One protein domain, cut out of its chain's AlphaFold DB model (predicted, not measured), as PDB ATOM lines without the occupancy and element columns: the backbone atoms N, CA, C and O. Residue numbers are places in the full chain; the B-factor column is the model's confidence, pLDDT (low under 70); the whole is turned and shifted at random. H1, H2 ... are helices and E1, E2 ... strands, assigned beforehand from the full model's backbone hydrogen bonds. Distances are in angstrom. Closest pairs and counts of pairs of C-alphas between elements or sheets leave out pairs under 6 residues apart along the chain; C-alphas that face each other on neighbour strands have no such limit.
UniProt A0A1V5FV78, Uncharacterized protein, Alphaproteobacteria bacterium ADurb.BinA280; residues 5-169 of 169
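AT A GLANCE: This is residues 5 to 169 of the 169 residues of an uncharacterized protein of Alphaproteobacteria bacterium ADurb.BinA280 (UniProt A0A1V5FV78). Two antiparallel sheets lie face to face as a sandwich, a larger one of five strands and a smaller, curled one of four, wound as a jelly roll; E1 and the last part of E9 make one end of the long axis. Of the two short helices, H1 only grazes the larger sheet, while H2 is on it and grazes the smaller one. The printed part has 165 residues, with E1 E2 E3 E4 E5 H1 E6 E7 H2 E8 E9 along it; the sheet orders are E5 E2 E8 E4 E6 and E1 E9 E3 E7. The class is mostly strand, although under half of the residues are in named elements. The whole is compact, radius of gyration of the C-alphas 15.6 A, with an elongated outline of 53 by 32 by 24 A.

IN THESE COORDINATES: The larger sheet holds E5, residues 89 to 91, E2, 29 to 32, E8, 136 to 143, 23.8 A long, E4, 62 to 71, 29.7 A, and E6, 102 to 109, 21.0 A. C-alpha 62 is at (24.522, 5.513, -27.571). The other holds E1, residues 5 to 8, from C-alpha 5 at (25.196, 39.609, -51.544), E9, residues 159 to 168, 30.4 A, ending with C-alpha 168 at (21.942, 45.018, -51.382), E3, residues 45 to 53, 26.2 A, and E7, residues 117 to 124, 21.4 A. H1 is residues 95 to 100 and H2 residues 125 to 128.

HOW THE PARTS SIT: In the larger, strongly twisted sheet, N 67 of E4 and O 140 of E8 are 2.8 A apart, within hydrogen-bond range, as are N 64 of E4 and O 107 of E6, 2.9 A. E2 is staggered: N 31 and O 141 of E8 are 2.9 A apart, N 30 and O 90 of E5 2.9 A. In the other sheet, N 162 of E9 and O 47 of E3 are 2.9 A apart, N 120 of E7 and O 50 of E3 2.8 A, and N 7 of E1 and O 165 of E9 2.9 A. The parts of the two sheets that face each other are 9.8 A apart centre to centre, and the strands of the one sheet stand at 32 degrees to those of the other. The closest C-alphas of E6 and E7 are those of Gly 104 and Phe 123, 6.6 A. H2 has a height of 7.6 A over the larger sheet. In H1 every O i to N i+4 pair is within hydrogen-bond range; H2 is too short for one.

THE WHOLE: The C-alphas of Thr 57 and Ala 169, the two farthest apart, are 54.1 A apart. The printed part has no cut. The links E1 to E2, E2 to E3, E4 to E5 and E8 to E9 are long. Mean pLDDT of the printed part is 97.6, and no printed residue is under 70.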
ATOM      1  N   ASN A   5      23.993  40.267 -52.036       94.25
ATOM      2  CA  ASN A   5      25.196  39.609 -51.544       94.25
ATOM      3  C   ASN A   5      24.908  38.905 -50.219       94.25
ATOM      4  O   ASN A   5      24.298  39.487 -49.318       94.25
ATOM      5  N   VAL A   6      25.385  37.668 -50.091       96.00
ATOM      6  CA  VAL A   6      25.391  36.940 -48.817       96.00
ATOM      7  C   VAL A   6      26.573  37.425 -47.987       96.00
ATOM      8  O   VAL A   6      27.694  37.487 -48.486       96.00
ATOM      9  N   SER A   7      26.324  37.754 -46.724       96.44
ATOM     10  CA  SER A   7      27.353  38.120 -45.757       96.44
ATOM     11  C   SER A   7      27.348  37.128 -44.603       96.44
ATOM     12  O   SER A   7      26.297  36.830 -44.038       96.44
ATOM     13  N   TYR A   8      28.537  36.661 -44.233       97.31
ATOM     14  CA  TYR A   8      28.756  35.786 -43.086       97.31
ATOM     15  C   TYR A   8      29.417  36.591 -41.971       97.31
ATOM     16  O   TYR A   8      30.416  37.275 -42.202       97.31
ATOM     17  N   ALA A   9      28.848  36.538 -40.772       97.69
ATOM     18  CA  ALA A   9      29.470  37.106 -39.587       97.69
ATOM     19  C   ALA A   9      30.701  36.285 -39.170       97.69
ATOM     20  O   ALA A   9      30.869  35.131 -39.565       97.69
ATOM     21  N   THR A  10      31.551  36.866 -38.328       97.94
ATOM     22  CA  THR A  10      32.567  36.090 -37.609       97.94
ATOM     23  C   THR A  10      31.887  35.032 -36.739       97.94
ATOM     24  O   THR A  10      30.814  35.289 -36.186       97.94
ATOM     25  N   ALA A  11      32.508  33.858 -36.612       97.88
ATOM     26  CA  ALA A  11      32.026  32.821 -35.711       97.88
ATOM     27  C   ALA A  11      31.981  33.332 -34.263       97.88
ATOM     28  O   ALA A  11      32.912  33.990 -33.793       97.88
ATOM     29  N   ALA A  12      30.886  33.031 -33.574       98.38
ATOM     30  CA  ALA A  12      30.672  33.359 -32.175       98.38
ATOM     31  C   ALA A  12      30.463  32.069 -31.379       98.38
ATOM     32  O   ALA A  12      29.622  31.243 -31.740       98.38
ATOM     33  N   SER A  13      31.211  31.904 -30.288       98.19
ATOM     34  CA  SER A  13      31.014  30.789 -29.361       98.19
ATOM     35  C   SER A  13      29.631  30.867 -28.717       98.19
ATOM     36  O   SER A  13      29.176  31.937 -28.312       98.19
ATOM     37  N   ILE A  14      28.973  29.720 -28.601       98.62
ATOM     38  CA  ILE A  14      27.748  29.553 -27.828       98.62
ATOM     39  C   ILE A  14      28.169  29.261 -26.393       98.62
ATOM     40  O   ILE A  14      28.891  28.297 -26.143       98.62
ATOM     41  N   THR A  15      27.721  30.089 -25.451       98.69
ATOM     42  CA  THR A  15      27.958  29.830 -24.029       98.69
ATOM     43  C   THR A  15      27.116  28.636 -23.589       98.69
ATOM     44  O   THR A  15      25.899  28.762 -23.452       98.69
ATOM     45  N   ILE A  16      27.766  27.488 -23.430       98.44
ATOM     46  CA  ILE A  16      27.212  26.228 -22.942       98.44
ATOM     47  C   ILE A  16      28.361  25.349 -22.430       98.44
ATOM     48  O   ILE A  16      29.245  24.959 -23.198       98.44
ATOM     49  N   ASP A  17      28.380  25.032 -21.138       98.06
ATOM     50  CA  ASP A  17      29.474  24.253 -20.544       98.06
ATOM     51  C   ASP A  17      29.104  22.772 -20.342       98.06
ATOM     52  O   ASP A  17      28.659  22.304 -19.308       98.06
ATOM     53  N   LEU A  18      29.311  21.942 -21.346       98.38
ATOM     54  CA  LEU A  18      28.991  20.517 -21.287       98.38
ATOM     55  C   LEU A  18      29.931  19.705 -20.371       98.38
ATOM     56  O   LEU A  18      29.763  18.489 -20.250       98.38
ATOM     57  N   ALA A  19      30.928  20.329 -19.730       97.88
ATOM     58  CA  ALA A  19      31.868  19.639 -18.857       97.88
ATOM     59  C   ALA A  19      31.145  18.934 -17.698       97.88
ATOM     60  O   ALA A  19      30.400  19.538 -16.930       97.88
ATOM     61  N   ASN A  20      31.409  17.634 -17.536       97.62
ATOM     62  CA  ASN A  20      30.787  16.773 -16.525       97.62
ATOM     63  C   ASN A  20      29.261  16.619 -16.633       97.62
ATOM     64  O   ASN A  20      28.663  16.102 -15.684       97.62
ATOM     65  N   LEU A  21      28.633  17.003 -17.750       98.38
ATOM     66  CA  LEU A  21      27.202  16.779 -17.953       98.38
ATOM     67  C   LEU A  21      26.871  15.291 -17.776       98.38
ATOM     68  O   LEU A  21      27.571  14.431 -18.313       98.38
ATOM     69  N   ALA A  22      25.848  14.994 -16.973       98.50
ATOM     70  CA  ALA A  22      25.436  13.633 -16.661       98.50
ATOM     71  C   ALA A  22      24.564  13.028 -17.770       98.50
ATOM     72  O   ALA A  22      23.748  13.708 -18.389       98.50
ATOM     73  N   SER A  23      24.695  11.714 -17.964       98.25
ATOM     74  CA  SER A  23      23.939  10.975 -18.978       98.25
ATOM     75  C   SER A  23      22.440  10.903 -18.652       98.25
ATOM     76  O   SER A  23      22.050  10.593 -17.528       98.25
ATOM     77  N   SER A  24      21.598  11.050 -19.676       98.50
ATOM     78  CA  SER A  24      20.143  10.894 -19.635       98.50
ATOM     79  C   SER A  24      19.660   9.954 -20.741       98.50
ATOM     80  O   SER A  24      19.704  10.276 -21.925       98.50
ATOM     81  N   GLY A  25      19.156   8.774 -20.363       97.50
ATOM     82  CA  GLY A  25      18.634   7.791 -21.325       97.50
ATOM     83  C   GLY A  25      17.344   8.227 -22.034       97.50
ATOM     84  O   GLY A  25      17.041   7.732 -23.115       97.50
ATOM     85  N   THR A  26      16.594   9.157 -21.440       97.81
ATOM     86  CA  THR A  26      15.373   9.752 -22.014       97.81
ATOM     87  C   THR A  26      15.619  11.122 -22.641       97.81
ATOM     88  O   THR A  26      14.684  11.697 -23.192       97.81
ATOM     89  N   PHE A  27      16.849  11.642 -22.550       98.50
ATOM     90  CA  PHE A  27      17.263  12.963 -23.032       98.50
ATOM     91  C   PHE A  27      16.509  14.152 -22.414       98.50
ATOM     92  O   PHE A  27      16.621  15.260 -22.922       98.50
ATOM     93  N   VAL A  28      15.752  13.955 -21.328       98.50
ATOM     94  CA  VAL A  28      15.056  15.054 -20.627       98.50
ATOM     95  C   VAL A  28      15.950  15.771 -19.619       98.50
ATOM     96  O   VAL A  28      15.601  16.859 -19.180       98.50
ATOM     97  N   SER A  29      17.091  15.184 -19.253       98.62
ATOM     98  CA  SER A  29      18.118  15.859 -18.454       98.62
ATOM     99  C   SER A  29      19.313  16.168 -19.344       98.62
ATOM    100  O   SER A  29      19.801  15.296 -20.065       98.62
ATOM    101  N   GLY A  30      19.769  17.411 -19.298       98.62
ATOM    102  CA  GLY A  30      20.741  17.951 -20.234       98.62
ATOM    103  C   GLY A  30      21.261  19.295 -19.754       98.62
ATOM    104  O   GLY A  30      21.166  19.619 -18.572       98.62
ATOM    105  N   ARG A  31      21.826  20.071 -20.667       98.75
ATOM    106  CA  ARG A  31      22.286  21.432 -20.404       98.75
ATOM    107  C   ARG A  31      21.735  22.367 -21.460       98.75
ATOM    108  O   ARG A  31      21.757  22.028 -22.647       98.75
ATOM    109  N   GLU A  32      21.229  23.510 -21.034       98.75
ATOM    110  CA  GLU A  32      20.846  24.577 -21.946       98.75
ATOM    111  C   GLU A  32      22.000  25.558 -22.159       98.75
ATOM    112  O   GLU A  32      22.914  25.638 -21.344       98.75
ATOM    113  N   SER A  33      21.994  26.271 -23.281       98.81
ATOM    114  CA  SER A  33      22.916  27.383 -23.510       98.81
ATOM    115  C   SER A  33      22.352  28.689 -22.959       98.81
ATOM    116  O   SER A  33      21.135  28.852 -22.858       98.81
ATOM    117  N   ASN A  34      23.212  29.698 -22.807       98.75
ATOM    118  CA  ASN A  34      22.718  31.073 -22.791       98.75
ATOM    119  C   ASN A  34      21.876  31.333 -24.048       98.75
ATOM    120  O   ASN A  34      22.188  30.844 -25.143       98.75
ATOM    121  N   GLN A  35      20.837  32.149 -23.904       98.62
ATOM    122  CA  GLN A  35      20.060  32.594 -25.046       98.62
ATOM    123  C   GLN A  35      20.912  33.433 -26.000       98.62
ATOM    124  O   GLN A  35      21.673  34.314 -25.591       98.62
ATOM    125  N   ILE A  36      20.721  33.205 -27.293       98.75
ATOM    126  CA  ILE A  36      21.205  34.076 -28.352       98.75
ATOM    127  C   ILE A  36      20.077  35.035 -28.741       98.75
ATOM    128  O   ILE A  36      19.001  34.622 -29.183       98.75
ATOM    129  N   ASP A  37      20.351  36.332 -28.606       98.31
ATOM    130  CA  ASP A  37      19.456  37.417 -29.006       98.31
ATOM    131  C   ASP A  37      19.748  37.854 -30.453       98.31
ATOM    132  O   ASP A  37      20.808  38.397 -30.777       98.31
ATOM    133  N   ASN A  38      18.782  37.628 -31.341       98.19
ATOM    134  CA  ASN A  38      18.846  38.001 -32.750       98.19
ATOM    135  C   ASN A  38      18.083  39.304 -33.076       98.19
ATOM    136  O   ASN A  38      17.937  39.669 -34.243       98.19
ATOM    137  N   THR A  39      17.587  40.044 -32.080       97.62
ATOM    138  CA  THR A  39      16.792  41.270 -32.291       97.62
ATOM    139  C   THR A  39      17.611  42.439 -32.844       97.62
ATOM    140  O   THR A  39      17.071  43.276 -33.576       97.62
ATOM    141  N   SER A  40      18.915  42.471 -32.549       96.12
ATOM    142  CA  SER A  40      19.844  43.503 -33.032       96.12
ATOM    143  C   SER A  40      20.593  43.076 -34.294       96.12
ATOM    144  O   SER A  40      20.588  43.809 -35.282       96.12
ATOM    145  N   ASN A  41      21.179  41.875 -34.286       95.44
ATOM    146  CA  ASN A  41      21.948  41.354 -35.419       95.44
ATOM    147  C   ASN A  41      21.073  41.039 -36.638       95.44
ATOM    148  O   ASN A  41      21.513  41.231 -37.771       95.44
ATOM    149  N   LYS A  42      19.831  40.588 -36.402       96.12
ATOM    150  CA  LYS A  42      18.834  40.276 -37.436       96.12
ATOM    151  C   LYS A  42      19.373  39.322 -38.499       96.12
ATOM    152  O   LYS A  42      19.131  39.496 -39.694       96.12
ATOM    153  N   TYR A  43      20.109  38.309 -38.053       98.25
ATOM    154  CA  TYR A  43      20.525  37.216 -38.908       98.25
ATOM    155  C   TYR A  43      19.294  36.536 -39.503       98.25
ATOM    156  O   TYR A  43      18.300  36.293 -38.813       98.25
ATOM    157  N   MET A  44      19.375  36.248 -40.796       97.94
ATOM    158  CA  MET A  44      18.364  35.501 -41.541       97.94
ATOM    159  C   MET A  44      18.509  33.997 -41.315       97.94
ATOM    160  O   MET A  44      17.544  33.258 -41.483       97.94
ATOM    161  N   ASP A  45      19.706  33.562 -40.923       98.44
ATOM    162  CA  ASP A  45      20.000  32.219 -40.447       98.44
ATOM    163  C   ASP A  45      21.263  32.238 -39.576       98.44
ATOM    164  O   ASP A  45      22.097  33.135 -39.709       98.44
ATOM    165  N   CYS A  46      21.422  31.231 -38.727       98.62
ATOM    166  CA  CYS A  46      22.670  30.932 -38.038       98.62
ATOM    167  C   CYS A  46      23.063  29.484 -38.342       98.62
ATOM    168  O   CYS A  46      22.261  28.569 -38.150       98.62
ATOM    169  N   LEU A  47      24.301  29.275 -38.790       98.62
ATOM    170  CA  LEU A  47      24.872  27.940 -38.959       98.62
ATOM    171  C   LEU A  47      25.607  27.547 -37.684       98.62
ATOM    172  O   LEU A  47      26.587  28.200 -37.337       98.62
ATOM    173  N   VAL A  48      25.143  26.497 -37.009       98.81
ATOM    174  CA  VAL A  48      25.732  25.987 -35.762       98.81
ATOM    175  C   VAL A  48      26.630  24.795 -36.058       98.81
ATOM    176  O   VAL A  48      26.212  23.887 -36.774       98.81
ATOM    177  N   ARG A  49      27.833  24.777 -35.482       98.62
ATOM    178  CA  ARG A  49      28.788  23.658 -35.540       98.62
ATOM    179  C   ARG A  49      29.581  23.555 -34.240       98.62
ATOM    180  O   ARG A  49      29.457  24.412 -33.371       98.62
ATOM    181  N   GLY A  50      30.430  22.545 -34.131       98.00
ATOM    182  CA  GLY A  50      31.401  22.442 -33.047       98.00
ATOM    183  C   GLY A  50      31.762  21.000 -32.769       98.00
ATOM    184  O   GLY A  50      31.682  20.163 -33.666       98.00
ATOM    185  N   GLU A  51      32.127  20.705 -31.532       98.00
ATOM    186  CA  GLU A  51      32.500  19.362 -31.092       98.00
ATOM    187  C   GLU A  51      31.966  19.082 -29.687       98.00
ATOM    188  O   GLU A  51      31.793  19.995 -28.882       98.00
ATOM    189  N   ILE A  52      31.705  17.808 -29.391       98.44
ATOM    190  CA  ILE A  52      31.332  17.344 -28.050       98.44
ATOM    191  C   ILE A  52      32.156  16.102 -27.720       98.44
ATOM    192  O   ILE A  52      32.176  15.134 -28.482       98.44
ATOM    193  N   SER A  53      32.829  16.112 -26.569       98.31
ATOM    194  CA  SER A  53      33.706  15.023 -26.139       98.31
ATOM    195  C   SER A  53      33.028  14.102 -25.129       98.31
ATOM    196  O   SER A  53      32.615  14.531 -24.048       98.31
ATOM    197  N   VAL A  54      32.993  12.804 -25.426       98.50
ATOM    198  CA  VAL A  54      32.545  11.784 -24.461       98.50
ATOM    199  C   VAL A  54      33.548  11.622 -23.322       98.50
ATOM    200  O   VAL A  54      34.725  11.938 -23.481       98.50
ATOM    201  N   GLY A  55      33.082  11.134 -22.171       98.00
ATOM    202  CA  GLY A  55      33.939  10.812 -21.029       98.00
ATOM    203  C   GLY A  55      34.692   9.487 -21.172       98.00
ATOM    204  O   GLY A  55      34.888   8.954 -22.264       98.00
ATOM    205  N   THR A  56      35.118   8.940 -20.035       98.00
ATOM    206  CA  THR A  56      35.877   7.686 -19.966       98.00
ATOM    207  C   THR A  56      34.963   6.474 -20.112       98.00
ATOM    208  O   THR A  56      34.000   6.347 -19.366       98.00
ATOM    209  N   THR A  57      35.295   5.567 -21.032       97.50
ATOM    210  CA  THR A  57      34.591   4.292 -21.263       97.50
ATOM    211  C   THR A  57      33.076   4.468 -21.474       97.50
ATOM    212  O   THR A  57      32.281   3.899 -20.725       97.50
ATOM    213  N   PRO A  58      32.642   5.270 -22.469       98.25
ATOM    214  CA  PRO A  58      31.220   5.451 -22.743       98.25
ATOM    215  C   PRO A  58      30.566   4.136 -23.185       98.25
ATOM    216  O   PRO A  58      31.211   3.239 -23.727       98.25
ATOM    217  N   THR A  59      29.256   4.031 -23.008       98.56
ATOM    218  CA  THR A  59      28.483   2.897 -23.514       98.56
ATOM    219  C   THR A  59      28.392   2.970 -25.040       98.56
ATOM    220  O   THR A  59      27.982   3.984 -25.603       98.56
ATOM    221  N   ALA A  60      28.758   1.883 -25.718       98.12
ATOM    222  CA  ALA A  60      28.630   1.761 -27.169       98.12
ATOM    223  C   ALA A  60      27.159   1.788 -27.626       98.12
ATOM    224  O   ALA A  60      26.267   1.365 -26.892       98.12
ATOM    225  N   ASN A  61      26.922   2.217 -28.867       97.62
ATOM    226  CA  ASN A  61      25.594   2.349 -29.481       97.62
ATOM    227  C   ASN A  61      24.668   3.327 -28.736       97.62
ATOM    228  O   ASN A  61      23.458   3.118 -28.654       97.62
ATOM    229  N   THR A  62      25.248   4.397 -28.194       98.38
ATOM    230  CA  THR A  62      24.522   5.513 -27.571       98.38
ATOM    231  C   THR A  62      24.614   6.762 -28.443       98.38
ATOM    232  O   THR A  62      25.181   6.716 -29.538       98.38
ATOM    233  N   ALA A  63      24.024   7.874 -28.006       98.12
ATOM    234  CA  ALA A  63      24.016   9.101 -28.791       98.12
ATOM    235  C   ALA A  63      24.195  10.358 -27.940       98.12
ATOM    236  O   ALA A  63      23.843  10.401 -26.759       98.12
ATOM    237  N   ILE A  64      24.701  11.395 -28.596       98.50
ATOM    238  CA  ILE A  64      24.642  12.789 -28.167       98.50
ATOM    239  C   ILE A  64      23.609  13.476 -29.061       98.50
ATOM    240  O   ILE A  64      23.647  13.310 -30.283       98.50
ATOM    241  N   ALA A  65      22.689  14.229 -28.466       98.44
ATOM    242  CA  ALA A  65      21.621  14.934 -29.158       98.44
ATOM    243  C   ALA A  65      21.700  16.437 -28.868       98.44
ATOM    244  O   ALA A  65      21.781  16.861 -27.714       98.44
ATOM    245  N   VAL A  66      21.658  17.232 -29.935       98.62
ATOM    246  CA  VAL A  66      21.618  18.694 -29.890       98.62
ATOM    247  C   VAL A  66      20.251  19.136 -30.390       98.62
ATOM    248  O   VAL A  66      19.913  18.975 -31.567       98.62
ATOM    249  N   TYR A  67      19.469  19.704 -29.487       98.75
ATOM    250  CA  TYR A  67      18.180  20.313 -29.765       98.75
ATOM    251  C   TYR A  67      18.333  21.828 -29.860       98.75
ATOM    252  O   TYR A  67      19.244  22.424 -29.292       98.75
ATOM    253  N   VAL A  68      17.409  22.445 -30.579       98.75
ATOM    254  CA  VAL A  68      17.302  23.883 -30.762       98.75
ATOM    255  C   VAL A  68      15.938  24.312 -30.255       98.75
ATOM    256  O   VAL A  68      14.908  23.776 -30.678       98.75
ATOM    257  N   TRP A  69      15.920  25.301 -29.377       98.75
ATOM    258  CA  TRP A  69      14.701  25.993 -28.993       98.75
ATOM    259  C   TRP A  69      14.675  27.376 -29.646       98.75
ATOM    260  O   TRP A  69      15.709  27.947 -29.995       98.75
ATOM    261  N   GLY A  70      13.475  27.900 -29.869       98.25
ATOM    262  CA  GLY A  70      13.263  29.203 -30.487       98.25
ATOM    263  C   GLY A  70      12.040  29.875 -29.884       98.25
ATOM    264  O   GLY A  70      11.047  29.209 -29.594       98.25
ATOM    265  N   SER A  71      12.111  31.187 -29.693       98.06
ATOM    266  CA  SER A  71      11.059  31.982 -29.071       98.06
ATOM    267  C   SER A  71      10.960  33.384 -29.677       98.06
ATOM    268  O   SER A  71      11.912  33.946 -30.227       98.06
ATOM    269  N   ASN A  72       9.764  33.962 -29.566       96.56
ATOM    270  CA  ASN A  72       9.484  35.354 -29.923       96.56
ATOM    271  C   ASN A  72       9.700  36.327 -28.752       96.56
ATOM    272  O   ASN A  72       9.678  37.541 -28.963       96.56
ATOM    273  N   VAL A  73       9.894  35.794 -27.545       97.94
ATOM    274  CA  VAL A  73      10.169  36.519 -26.300       97.94
ATOM    275  C   VAL A  73      11.392  35.908 -25.613       97.94
ATOM    276  O   VAL A  73      11.688  34.733 -25.810       97.94
ATOM    277  N   SER A  74      12.105  36.709 -24.827       98.19
ATOM    278  CA  SER A  74      13.289  36.259 -24.087       98.19
ATOM    279  C   SER A  74      12.920  35.174 -23.072       98.19
ATOM    280  O   SER A  74      11.975  35.366 -22.298       98.19
ATOM    281  N   LEU A  75      13.697  34.086 -23.010       98.19
ATOM    282  CA  LEU A  75      13.456  33.014 -22.031       98.19
ATOM    283  C   LEU A  75      13.718  33.488 -20.599       98.19
ATOM    284  O   LEU A  75      12.949  33.135 -19.713       98.19
ATOM    285  N   ALA A  76      14.633  34.450 -20.414       95.88
ATOM    286  CA  ALA A  76      14.875  35.088 -19.114       95.88
ATOM    287  C   ALA A  76      13.621  35.744 -18.493       95.88
ATOM    288  O   ALA A  76      13.593  36.057 -17.307       95.88
ATOM    289  N   THR A  77      12.582  35.994 -19.300       97.31
ATOM    290  CA  THR A  77      11.286  36.531 -18.848       97.31
ATOM    291  C   THR A  77      10.123  35.568 -19.049       97.31
ATOM    292  O   THR A  77       9.068  35.732 -18.441       97.31
ATOM    293  N   THR A  78      10.256  34.599 -19.950       98.00
ATOM    294  CA  THR A  78       9.203  33.638 -20.287       98.00
ATOM    295  C   THR A  78       9.858  32.294 -20.594       98.00
ATOM    296  O   THR A  78      10.104  31.995 -21.766       98.00
ATOM    297  N   PRO A  79      10.168  31.512 -19.546       97.88
ATOM    298  CA  PRO A  79      10.820  30.217 -19.686       97.88
ATOM    299  C   PRO A  79      10.000  29.232 -20.523       97.88
ATOM    300  O   PRO A  79       8.764  29.275 -20.537       97.88
ATOM    301  N   ILE A  80      10.690  28.312 -21.195       98.06
ATOM    302  CA  ILE A  80      10.080  27.123 -21.793       98.06
ATOM    303  C   ILE A  80      10.317  25.976 -20.817       98.06
ATOM    304  O   ILE A  80      11.385  25.371 -20.828       98.06
ATOM    305  N   ASP A  81       9.315  25.663 -19.994       98.19
ATOM    306  CA  ASP A  81       9.477  24.703 -18.894       98.19
ATOM    307  C   ASP A  81      10.614  25.141 -17.958       98.19
ATOM    308  O   ASP A  81      10.516  26.222 -17.378       98.19
ATOM    309  N   THR A  82      11.673  24.344 -17.826       98.19
ATOM    310  CA  THR A  82      12.855  24.684 -17.029       98.19
ATOM    311  C   THR A  82      13.878  25.535 -17.779       98.19
ATOM    312  O   THR A  82      14.696  26.168 -17.133       98.19
ATOM    313  N   LEU A  83      13.780  25.634 -19.112       98.69
ATOM    314  CA  LEU A  83      14.701  26.424 -19.933       98.69
ATOM    315  C   LEU A  83      14.470  27.924 -19.724       98.69
ATOM    316  O   LEU A  83      13.422  28.450 -20.129       98.69
ATOM    317  N   ASP A  84      15.442  28.622 -19.149       98.19
ATOM    318  CA  ASP A  84      15.370  30.047 -18.816       98.19
ATOM    319  C   ASP A  84      16.330  30.921 -19.645       98.19
ATOM    320  O   ASP A  84      16.295  32.155 -19.570       98.19
ATOM    321  N   GLY A  85      17.100  30.306 -20.547       98.31
ATOM    322  CA  GLY A  85      18.025  31.009 -21.428       98.31
ATOM    323  C   GLY A  85      19.322  31.430 -20.737       98.31
ATOM    324  O   GLY A  85      19.992  32.351 -21.227       98.31
ATOM    325  N   VAL A  86      19.679  30.778 -19.634       98.44
ATOM    326  CA  VAL A  86      20.979  30.861 -18.969       98.44
ATOM    327  C   VAL A  86      21.639  29.486 -19.011       98.44
ATOM    328  O   VAL A  86      20.994  28.465 -18.879       98.44
ATOM    329  N   ASP A  87      22.948  29.442 -19.218       98.62
ATOM    330  CA  ASP A  87      23.702  28.195 -19.266       98.62
ATOM    331  C   ASP A  87      23.661  27.432 -17.925       98.62
ATOM    332  O   ASP A  87      24.424  27.730 -16.999       98.62
ATOM    333  N   SER A  88      22.807  26.410 -17.843       98.31
ATOM    334  CA  SER A  88      22.643  25.553 -16.668       98.31
ATOM    335  C   SER A  88      22.197  24.133 -17.010       98.31
ATOM    336  O   SER A  88      21.693  23.826 -18.092       98.31
ATOM    337  N   ALA A  89      22.457  23.219 -16.070       98.12
ATOM    338  CA  ALA A  89      21.957  21.857 -16.155       98.12
ATOM    339  C   ALA A  89      20.442  21.858 -15.923       98.12
ATOM    340  O   ALA A  89      19.985  22.194 -14.833       98.12
ATOM    341  N   GLU A  90      19.697  21.401 -16.924       98.31
ATOM    342  CA  GLU A  90      18.242  21.452 -16.940       98.31
ATOM    343  C   GLU A  90      17.625  20.060 -16.954       98.31
ATOM    344  O   GLU A  90      18.140  19.113 -17.562       98.31
ATOM    345  N   THR A  91      16.476  19.934 -16.292       98.62
ATOM    346  CA  THR A  91      15.623  18.746 -16.379       98.62
ATOM    347  C   THR A  91      14.251  19.159 -16.871       98.62
ATOM    348  O   THR A  91      13.490  19.794 -16.148       98.62
ATOM    349  N   LEU A  92      13.938  18.792 -18.110       98.69
ATOM    350  CA  LEU A  92      12.623  18.982 -18.695       98.69
ATOM    351  C   LEU A  92      11.612  18.069 -17.991       98.69
ATOM    352  O   LEU A  92      11.876  16.888 -17.748       98.69
ATOM    353  N   THR A  93      10.424  18.593 -17.715       98.50
ATOM    354  CA  THR A  93       9.372  17.916 -16.947       98.50
ATOM    355  C   THR A  93       8.928  16.606 -17.604       98.50
ATOM    356  O   THR A  93       8.555  15.654 -16.918       98.50
ATOM    357  N   ASN A  94       8.926  16.534 -18.939       97.44
ATOM    358  CA  ASN A  94       8.567  15.323 -19.676       97.44
ATOM    359  C   ASN A  94       9.091  15.327 -21.122       97.44
ATOM    360  O   ASN A  94       9.480  16.352 -21.680       97.44
ATOM    361  N   THR A  95       9.022  14.161 -21.765       97.75
ATOM    362  CA  THR A  95       9.442  13.968 -23.161       97.75
ATOM    363  C   THR A  95       8.571  14.712 -24.174       97.75
ATOM    364  O   THR A  95       9.031  14.982 -25.277       97.75
ATOM    365  N   GLY A  96       7.334  15.085 -23.834       97.88
ATOM    366  CA  GLY A  96       6.494  15.928 -24.686       97.88
ATOM    367  C   GLY A  96       7.090  17.323 -24.888       97.88
ATOM    368  O   GLY A  96       7.051  17.843 -26.000       97.88
ATOM    369  N   ILE A  97       7.705  17.886 -23.844       97.88
ATOM    370  CA  ILE A  97       8.405  19.179 -23.898       97.88
ATOM    371  C   ILE A  97       9.690  19.051 -24.717       97.88
ATOM    372  O   ILE A  97       9.915  19.849 -25.624       97.88
ATOM    373  N   LEU A  98      10.475  17.992 -24.489       98.31
ATOM    374  CA  LEU A  98      11.644  17.677 -25.318       98.31
ATOM    375  C   LEU A  98      11.271  17.586 -26.807       98.31
ATOM    376  O   LEU A  98      11.916  18.191 -27.658       98.31
ATOM    377  N   ASN A  99      10.187  16.872 -27.121       97.25
ATOM    378  CA  ASN A  99       9.691  16.700 -28.487       97.25
ATOM    379  C   ASN A  99       9.114  17.993 -29.091       97.25
ATOM    380  O   ASN A  99       8.941  18.073 -30.308       97.25
ATOM    381  N   ALA A 100       8.806  19.001 -28.269       97.06
ATOM    382  CA  ALA A 100       8.405  20.322 -28.742       97.06
ATOM    383  C   ALA A 100       9.605  21.153 -29.224       97.06
ATOM    384  O   ALA A 100       9.413  22.037 -30.066       97.06
ATOM    385  N   LEU A 101      10.823  20.850 -28.756       98.44
ATOM    386  CA  LEU A 101      12.059  21.427 -29.284       98.44
ATOM    387  C   LEU A 101      12.300  20.956 -30.726       98.44
ATOM    388  O   LEU A 101      11.606  20.086 -31.262       98.44
ATOM    389  N   ARG A 102      13.267  21.562 -31.414       98.38
ATOM    390  CA  ARG A 102      13.635  21.157 -32.774       98.38
ATOM    391  C   ARG A 102      14.939  20.393 -32.780       98.38
ATOM    392  O   ARG A 102      15.892  20.759 -32.112       98.38
ATOM    393  N   TRP A 103      14.990  19.339 -33.579       97.75
ATOM    394  CA  TRP A 103      16.204  18.563 -33.757       97.75
ATOM    395  C   TRP A 103      17.258  19.357 -34.535       97.75
ATOM    396  O   TRP A 103      17.023  19.711 -35.693       97.75
ATOM    397  N   GLY A 104      18.405  19.630 -33.915       97.62
ATOM    398  CA  GLY A 104      19.557  20.257 -34.563       97.62
ATOM    399  C   GLY A 104      20.452  19.206 -35.205       97.62
ATOM    400  O   GLY A 104      20.508  19.097 -36.431       97.62
ATOM    401  N   ALA A 105      21.098  18.401 -34.363       97.75
ATOM    402  CA  ALA A 105      22.035  17.361 -34.765       97.75
ATOM    403  C   ALA A 105      22.024  16.175 -33.790       97.75
ATOM    404  O   ALA A 105      21.606  16.292 -32.639       97.75
ATOM    405  N   SER A 106      22.563  15.047 -34.244       96.00
ATOM    406  CA  SER A 106      22.945  13.937 -33.372       96.00
ATOM    407  C   SER A 106      24.241  13.312 -33.812       96.00
ATOM    408  O   SER A 106      24.483  13.182 -35.013       96.00
ATOM    409  N   VAL A 107      24.983  12.802 -32.840       96.12
ATOM    410  CA  VAL A 107      26.160  11.978 -33.080       96.12
ATOM    411  C   VAL A 107      25.978  10.632 -32.402       96.12
ATOM    412  O   VAL A 107      25.640  10.563 -31.219       96.12
ATOM    413  N   ALA A 108      26.198   9.560 -33.159       97.31
ATOM    414  CA  ALA A 108      26.297   8.221 -32.604       97.31
ATOM    415  C   ALA A 108      27.652   8.035 -31.906       97.31
ATOM    416  O   ALA A 108      28.686   8.450 -32.426       97.31
ATOM    417  N   VAL A 109      27.642   7.351 -30.765       98.12
ATOM    418  CA  VAL A 109      28.831   6.908 -30.030       98.12
ATOM    419  C   VAL A 109      28.942   5.391 -30.226       98.12
ATOM    420  O   VAL A 109      28.300   4.622 -29.504       98.12
ATOM    421  N   PRO A 110      29.682   4.921 -31.249       97.50
ATOM    422  CA  PRO A 110      29.608   3.530 -31.700       97.50
ATOM    423  C   PRO A 110      30.405   2.556 -30.827       97.50
ATOM    424  O   PRO A 110      30.174   1.353 -30.885       97.50
ATOM    425  N   ALA A 111      31.352   3.049 -30.029       97.31
ATOM    426  CA  ALA A 111      32.282   2.217 -29.278       97.31
ATOM    427  C   ALA A 111      32.643   2.848 -27.931       97.31
ATOM    428  O   ALA A 111      32.550   4.061 -27.753       97.31
ATOM    429  N   ALA A 112      33.142   2.019 -27.013       97.81
ATOM    430  CA  ALA A 112      33.596   2.424 -25.683       97.81
ATOM    431  C   ALA A 112      34.991   3.080 -25.687       97.81
ATOM    432  O   ALA A 112      35.834   2.787 -24.842       97.81
ATOM    433  N   THR A 113      35.255   3.946 -26.669       98.19
ATOM    434  CA  THR A 113      36.519   4.688 -26.760       98.19
ATOM    435  C   THR A 113      36.401   5.970 -25.946       98.19
ATOM    436  O   THR A 113      35.521   6.790 -26.205       98.19
ATOM    437  N   SER A 114      37.264   6.116 -24.945       98.12
ATOM    438  CA  SER A 114      37.296   7.282 -24.060       98.12
ATOM    439  C   SER A 114      37.706   8.555 -24.788       98.12
ATOM    440  O   SER A 114      38.522   8.505 -25.706       98.12
ATOM    441  N   ASP A 115      37.208   9.689 -24.295       96.75
ATOM    442  CA  ASP A 115      37.727  11.029 -24.598       96.75
ATOM    443  C   ASP A 115      37.721  11.399 -26.099       96.75
ATOM    444  O   ASP A 115      38.466  12.271 -26.540       96.75
ATOM    445  N   VAL A 116      36.866  10.745 -26.894       98.12
ATOM    446  CA  VAL A 116      36.666  11.081 -28.309       98.12
ATOM    447  C   VAL A 116      35.853  12.368 -28.411       98.12
ATOM    448  O   VAL A 116      34.722  12.427 -27.924       98.12
ATOM    449  N   ALA A 117      36.416  13.372 -29.083       97.94
ATOM    450  CA  ALA A 117      35.692  14.549 -29.544       97.94
ATOM    451  C   ALA A 117      34.956  14.211 -30.845       97.94
ATOM    452  O   ALA A 117      35.574  13.839 -31.842       97.94
ATOM    453  N   TYR A 118      33.630  14.293 -30.818       97.88
ATOM    454  CA  TYR A 118      32.788  14.065 -31.982       97.88
ATOM    455  C   TYR A 118      32.376  15.393 -32.606       97.88
ATOM    456  O   TYR A 118      31.822  16.256 -31.923       97.88
ATOM    457  N   GLU A 119      32.601  15.529 -33.909       97.69
ATOM    458  CA  GLU A 119      32.238  16.726 -34.665       97.69
ATOM    459  C   GLU A 119      30.723  16.845 -34.875       97.69
ATOM    460  O   GLU A 119      30.038  15.910 -35.299       97.69
ATOM    461  N   ILE A 120      30.211  18.049 -34.634       97.88
ATOM    462  CA  ILE A 120      28.883  18.511 -35.021       97.88
ATOM    463  C   ILE A 120      29.040  19.313 -36.310       97.88
ATOM    464  O   ILE A 120      29.503  20.458 -36.301       97.88
ATOM    465  N   LEU A 121      28.659  18.703 -37.434       97.12
ATOM    466  CA  LEU A 121      28.683  19.381 -38.727       97.12
ATOM    467  C   LEU A 121      27.675  20.545 -38.765       97.12
ATOM    468  O   LEU A 121      26.647  20.482 -38.086       97.12
ATOM    469  N   PRO A 122      27.938  21.585 -39.583       97.75
ATOM    470  CA  PRO A 122      27.077  22.756 -39.664       97.75
ATOM    471  C   PRO A 122      25.609  22.418 -39.954       97.75
ATOM    472  O   PRO A 122      25.301  21.777 -40.962       97.75
ATOM    473  N   PHE A 123      24.694  22.917 -39.124       98.50
ATOM    474  CA  PHE A 123      23.253  22.888 -39.389       98.50
ATOM    475  C   PHE A 123      22.629  24.285 -39.285       98.50
ATOM    476  O   PHE A 123      23.054  25.121 -38.494       98.50
ATOM    477  N   SER A 124      21.598  24.529 -40.098       98.50
ATOM    478  CA  SER A 124      20.855  25.795 -40.148       98.50
ATOM    479  C   SER A 124      19.796  25.863 -39.051       98.50
ATOM    480  O   SER A 124      18.908  25.004 -39.019       98.50
ATOM    481  N   VAL A 125      19.837  26.901 -38.213       98.69
ATOM    482  CA  VAL A 125      18.818  27.170 -37.187       98.69
ATOM    483  C   VAL A 125      17.487  27.549 -37.831       98.69
ATOM    484  O   VAL A 125      16.465  26.950 -37.497       98.69
ATOM    485  N   ALA A 126      17.468  28.467 -38.800       98.38
ATOM    486  CA  ALA A 126      16.227  28.932 -39.422       98.38
ATOM    487  C   ALA A 126      15.459  27.780 -40.087       98.38
ATOM    488  O   ALA A 126      14.236  27.686 -39.965       98.38
ATOM    489  N   SER A 127      16.161  26.835 -40.724       98.06
ATOM    490  CA  SER A 127      15.528  25.663 -41.342       98.06
ATOM    491  C   SER A 127      14.784  24.773 -40.339       98.06
ATOM    492  O   SER A 127      13.815  24.113 -40.711       98.06
ATOM    493  N   ARG A 128      15.187  24.769 -39.059       98.06
ATOM    494  CA  ARG A 128      14.493  24.030 -37.991       98.06
ATOM    495  C   ARG A 128      13.137  24.645 -37.638       98.06
ATOM    496  O   ARG A 128      12.271  23.957 -37.104       98.06
ATOM    497  N   PHE A 129      12.937  25.914 -37.983       97.75
ATOM    498  CA  PHE A 129      11.722  26.690 -37.732       97.75
ATOM    499  C   PHE A 129      11.013  27.084 -39.037       97.75
ATOM    500  O   PHE A 129      10.414  28.151 -39.139       97.75
ATOM    501  N   GLY A 130      11.074  26.224 -40.061       96.69
ATOM    502  CA  GLY A 130      10.367  26.447 -41.328       96.69
ATOM    503  C   GLY A 130      10.982  27.540 -42.207       96.69
ATOM    504  O   GLY A 130      10.290  28.108 -43.047       96.69
ATOM    505  N   GLY A 131      12.267  27.844 -42.016       96.75
ATOM    506  CA  GLY A 131      12.996  28.869 -42.768       96.75
ATOM    507  C   GLY A 131      12.912  30.271 -42.162       96.75
ATOM    508  O   GLY A 131      13.407  31.214 -42.771       96.75
ATOM    509  N   VAL A 132      12.313  30.423 -40.978       96.50
ATOM    510  CA  VAL A 132      12.208  31.709 -40.278       96.50
ATOM    511  C   VAL A 132      13.091  31.683 -39.039       96.50
ATOM    512  O   VAL A 132      12.882  30.875 -38.138       96.50
ATOM    513  N   MET A 133      14.074  32.580 -38.984       97.69
ATOM    514  CA  MET A 133      14.955  32.701 -37.827       97.69
ATOM    515  C   MET A 133      14.185  33.250 -36.608       97.69
ATOM    516  O   MET A 133      13.577  34.321 -36.715       97.69
ATOM    517  N   PRO A 134      14.204  32.568 -35.445       98.12
ATOM    518  CA  PRO A 134      13.612  33.096 -34.218       98.12
ATOM    519  C   PRO A 134      14.277  34.401 -33.748       98.12
ATOM    520  O   PRO A 134      15.438  34.676 -34.066       98.12
ATOM    521  N   LYS A 135      13.556  35.194 -32.941       98.25
ATOM    522  CA  LYS A 135      14.127  36.386 -32.284       98.25
ATOM    523  C   LYS A 135      15.109  36.000 -31.185       98.25
ATOM    524  O   LYS A 135      16.169  36.603 -31.083       98.25
ATOM    525  N   PHE A 136      14.740  34.995 -30.399       98.75
ATOM    526  CA  PHE A 136      15.566  34.396 -29.362       98.75
ATOM    527  C   PHE A 136      15.658  32.907 -29.640       98.75
ATOM    528  O   PHE A 136      14.662  32.282 -30.013       98.75
ATOM    529  N   TRP A 137      16.840  32.339 -29.490       98.81
ATOM    530  CA  TRP A 137      17.064  30.913 -29.686       98.81
ATOM    531  C   TRP A 137      18.227  30.452 -28.820       98.81
ATOM    532  O   TRP A 137      18.992  31.264 -28.303       98.81
ATOM    533  N   GLY A 138      18.372  29.146 -28.687       98.75
ATOM    534  CA  GLY A 138      19.495  28.541 -27.993       98.75
ATOM    535  C   GLY A 138      19.498  27.042 -28.196       98.75
ATOM    536  O   GLY A 138      18.686  26.491 -28.953       98.75
ATOM    537  N   LEU A 139      20.455  26.393 -27.550       98.81
ATOM    538  CA  LEU A 139      20.645  24.959 -27.636       98.81
ATOM    539  C   LEU A 139      20.235  24.287 -26.334       98.81
ATOM    540  O   LEU A 139      20.368  24.852 -25.252       98.81
ATOM    541  N   TYR A 140      19.777  23.053 -26.466       98.81
ATOM    542  CA  TYR A 140      19.654  22.115 -25.366       98.81
ATOM    543  C   TYR A 140      20.378  20.836 -25.769       98.81
ATOM    544  O   TYR A 140      20.075  20.244 -26.809       98.81
ATOM    545  N   VAL A 141      21.368  20.429 -24.985       98.81
ATOM    546  CA  VAL A 141      22.201  19.261 -25.276       98.81
ATOM    547  C   VAL A 141      21.960  18.202 -24.217       98.81
ATOM    548  O   VAL A 141      22.077  18.459 -23.022       98.81
ATOM    549  N   ALA A 142      21.670  16.987 -24.665       98.69
ATOM    550  CA  ALA A 142      21.541  15.816 -23.811       98.69
ATOM    551  C   ALA A 142      22.235  14.620 -24.469       98.69
ATOM    552  O   ALA A 142      22.405  14.562 -25.687       98.69
ATOM    553  N   HIS A 143      22.653  13.644 -23.672       98.75
ATOM    554  CA  HIS A 143      23.366  12.472 -24.176       98.75
ATOM    555  C   HIS A 143      23.024  11.234 -23.354       98.75
ATOM    556  O   HIS A 143      22.701  11.336 -22.176       98.75
ATOM    557  N   SER A 144      23.136  10.056 -23.961       98.50
ATOM    558  CA  SER A 144      22.814   8.769 -23.333       98.50
ATOM    559  C   SER A 144      24.039   7.875 -23.121       98.50
ATOM    560  O   SER A 144      23.913   6.661 -22.987       98.50
ATOM    561  N   THR A 145      25.238   8.462 -23.086       98.44
ATOM    562  CA  THR A 145      26.522   7.737 -23.145       98.44
ATOM    563  C   THR A 145      26.859   6.905 -21.911       98.44
ATOM    564  O   THR A 145      27.906   6.265 -21.889       98.44
ATOM    565  N   GLY A 146      26.024   6.910 -20.871       98.12
ATOM    566  CA  GLY A 146      26.201   6.109 -19.653       98.12
ATOM    567  C   GLY A 146      27.308   6.598 -18.712       98.12
ATOM    568  O   GLY A 146      27.445   6.075 -17.613       98.12
ATOM    569  N   VAL A 147      28.060   7.618 -19.121       98.19
ATOM    570  CA  VAL A 147      29.125   8.285 -18.360       98.19
ATOM    571  C   VAL A 147      29.021   9.784 -18.586       98.19
ATOM    572  O   VAL A 147      28.515  10.198 -19.633       98.19
ATOM    573  N   ASN A 148      29.503  10.590 -17.642       98.38
ATOM    574  CA  ASN A 148      29.492  12.042 -17.803       98.38
ATOM    575  C   ASN A 148      30.370  12.470 -18.988       98.38
ATOM    576  O   ASN A 148      31.386  11.832 -19.274       98.38
ATOM    577  N   LEU A 149      30.000  13.558 -19.665       98.31
ATOM    578  CA  LEU A 149      30.849  14.154 -20.698       98.31
ATOM    579  C   LEU A 149      32.177  14.642 -20.112       98.31
ATOM    580  O   LEU A 149      32.290  14.965 -18.924       98.31
ATOM    581  N   ARG A 150      33.210  14.685 -20.956       98.00
ATOM    582  CA  ARG A 150      34.571  15.003 -20.519       98.00
ATOM    583  C   ARG A 150      34.669  16.416 -19.944       98.00
ATOM    584  O   ARG A 150      34.148  17.362 -20.516       98.00
ATOM    585  N   ASN A 151      35.412  16.578 -18.855       97.06
ATOM    586  CA  ASN A 151      35.817  17.895 -18.374       97.06
ATOM    587  C   ASN A 151      37.053  18.385 -19.150       97.06
ATOM    588  O   ASN A 151      38.183  18.008 -18.824       97.06
ATOM    589  N   ASN A 152      36.838  19.130 -20.234       95.19
ATOM    590  CA  ASN A 152      37.882  19.710 -21.078       95.19
ATOM    591  C   ASN A 152      37.362  20.940 -21.841       95.19
ATOM    592  O   ASN A 152      36.165  21.206 -21.879       95.19
ATOM    593  N   ALA A 153      38.272  21.645 -22.515       93.94
ATOM    594  CA  ALA A 153      37.933  22.824 -23.310       93.94
ATOM    595  C   ALA A 153      37.002  22.533 -24.505       93.94
ATOM    596  O   ALA A 153      36.313  23.440 -24.945       93.94
ATOM    597  N   VAL A 154      36.951  21.291 -25.010       95.25
ATOM    598  CA  VAL A 154      35.999  20.908 -26.074       95.25
ATOM    599  C   VAL A 154      34.563  21.018 -25.570       95.25
ATOM    600  O   VAL A 154      33.689  21.488 -26.283       95.25
ATOM    601  N   ASN A 155      34.309  20.621 -24.326       97.75
ATOM    602  CA  ASN A 155      32.969  20.687 -23.760       97.75
ATOM    603  C   ASN A 155      32.644  22.042 -23.123       97.75
ATOM    604  O   ASN A 155      31.474  22.317 -22.901       97.75
ATOM    605  N   THR A 156      33.620  22.914 -22.884       96.50
ATOM    606  CA  THR A 156      33.366  24.265 -22.368       96.50
ATOM    607  C   THR A 156      33.256  25.262 -23.522       96.50
ATOM    608  O   THR A 156      34.263  25.784 -23.996       96.50
ATOM    609  N   ASN A 157      32.025  25.556 -23.956       95.62
ATOM    610  CA  ASN A 157      31.714  26.476 -25.060       95.62
ATOM    611  C   ASN A 157      32.290  26.045 -26.426       95.62
ATOM    612  O   ASN A 157      32.637  26.891 -27.250       95.62
ATOM    613  N   GLY A 158      32.403  24.735 -26.675       95.06
ATOM    614  CA  GLY A 158      32.930  24.193 -27.938       95.06
ATOM    615  C   GLY A 158      31.953  24.202 -29.116       95.06
ATOM    616  O   GLY A 158      32.315  23.780 -30.214       95.06
ATOM    617  N   LEU A 159      30.721  24.675 -28.908       98.25
ATOM    618  CA  LEU A 159      29.762  24.941 -29.975       98.25
ATOM    619  C   LEU A 159      29.841  26.416 -30.377       98.25
ATOM    620  O   LEU A 159      29.990  27.297 -29.534       98.25
ATOM    621  N   GLU A 160      29.708  26.695 -31.665       98.56
ATOM    622  CA  GLU A 160      29.757  28.040 -32.232       98.56
ATOM    623  C   GLU A 160      28.668  28.228 -33.288       98.56
ATOM    624  O   GLU A 160      28.133  27.258 -33.837       98.56
ATOM    625  N   TYR A 161      28.356  29.484 -33.602       98.75
ATOM    626  CA  TYR A 161      27.497  29.826 -34.724       98.75
ATOM    627  C   TYR A 161      28.089  30.914 -35.617       98.75
ATOM    628  O   TYR A 161      28.801  31.812 -35.169       98.75
ATOM    629  N   VAL A 162      27.728  30.857 -36.896       98.69
ATOM    630  CA  VAL A 162      27.984  31.906 -37.886       98.69
ATOM    631  C   VAL A 162      26.648  32.460 -38.363       98.69
ATOM    632  O   VAL A 162      25.840  31.732 -38.940       98.69
ATOM    633  N   GLY A 163      26.411  33.749 -38.118       98.44
ATOM    634  CA  GLY A 163      25.218  34.450 -38.591       98.44
ATOM    635  C   GLY A 163      25.294  34.787 -40.081       98.44
ATOM    636  O   GLY A 163      26.349  35.180 -40.581       98.44
ATOM    637  N   ILE A 164      24.170  34.664 -40.784       98.25
ATOM    638  CA  ILE A 164      24.023  35.000 -42.204       98.25
ATOM    639  C   ILE A 164      23.098  36.209 -42.344       98.25
ATOM    640  O   ILE A 164      21.982  36.214 -41.819       98.25
ATOM    641  N   THR A 165      23.525  37.218 -43.099       96.94
ATOM    642  CA  THR A 165      22.672  38.328 -43.554       96.94
ATOM    643  C   THR A 165      22.742  38.486 -45.069       96.94
ATOM    644  O   THR A 165      23.629  37.953 -45.738       96.94
ATOM    645  N   TYR A 166      21.792  39.241 -45.618       94.00
ATOM    646  CA  TYR A 166      21.808  39.660 -47.014       94.00
ATOM    647  C   TYR A 166      21.958  41.174 -47.085       94.00
ATOM    648  O   TYR A 166      21.304  41.906 -46.340       94.00
ATOM    649  N   THR A 167      22.803  41.644 -47.993       90.19
ATOM    650  CA  THR A 167      22.991  43.072 -48.268       90.19
ATOM    651  C   THR A 167      22.698  43.355 -49.733       90.19
ATOM    652  O   THR A 167      22.883  42.490 -50.592       90.19
ATOM    653  N   VAL A 168      22.199  44.556 -50.016       87.62
ATOM    654  CA  VAL A 168      21.942  45.018 -51.382       87.62
ATOM    655  C   VAL A 168      23.049  45.993 -51.758       87.62
ATOM    656  O   VAL A 168      23.322  46.914 -50.988       87.62
ATOM    657  N   ALA A 169      23.697  45.740 -52.896       75.88
ATOM    658  CA  ALA A 169      24.716  46.619 -53.470       75.88
ATOM    659  C   ALA A 169      24.099  47.811 -54.212       75.88
ATOM    660  O   ALA A 169      23.033  47.620 -54.848       75.88
TER     661      ALA A 169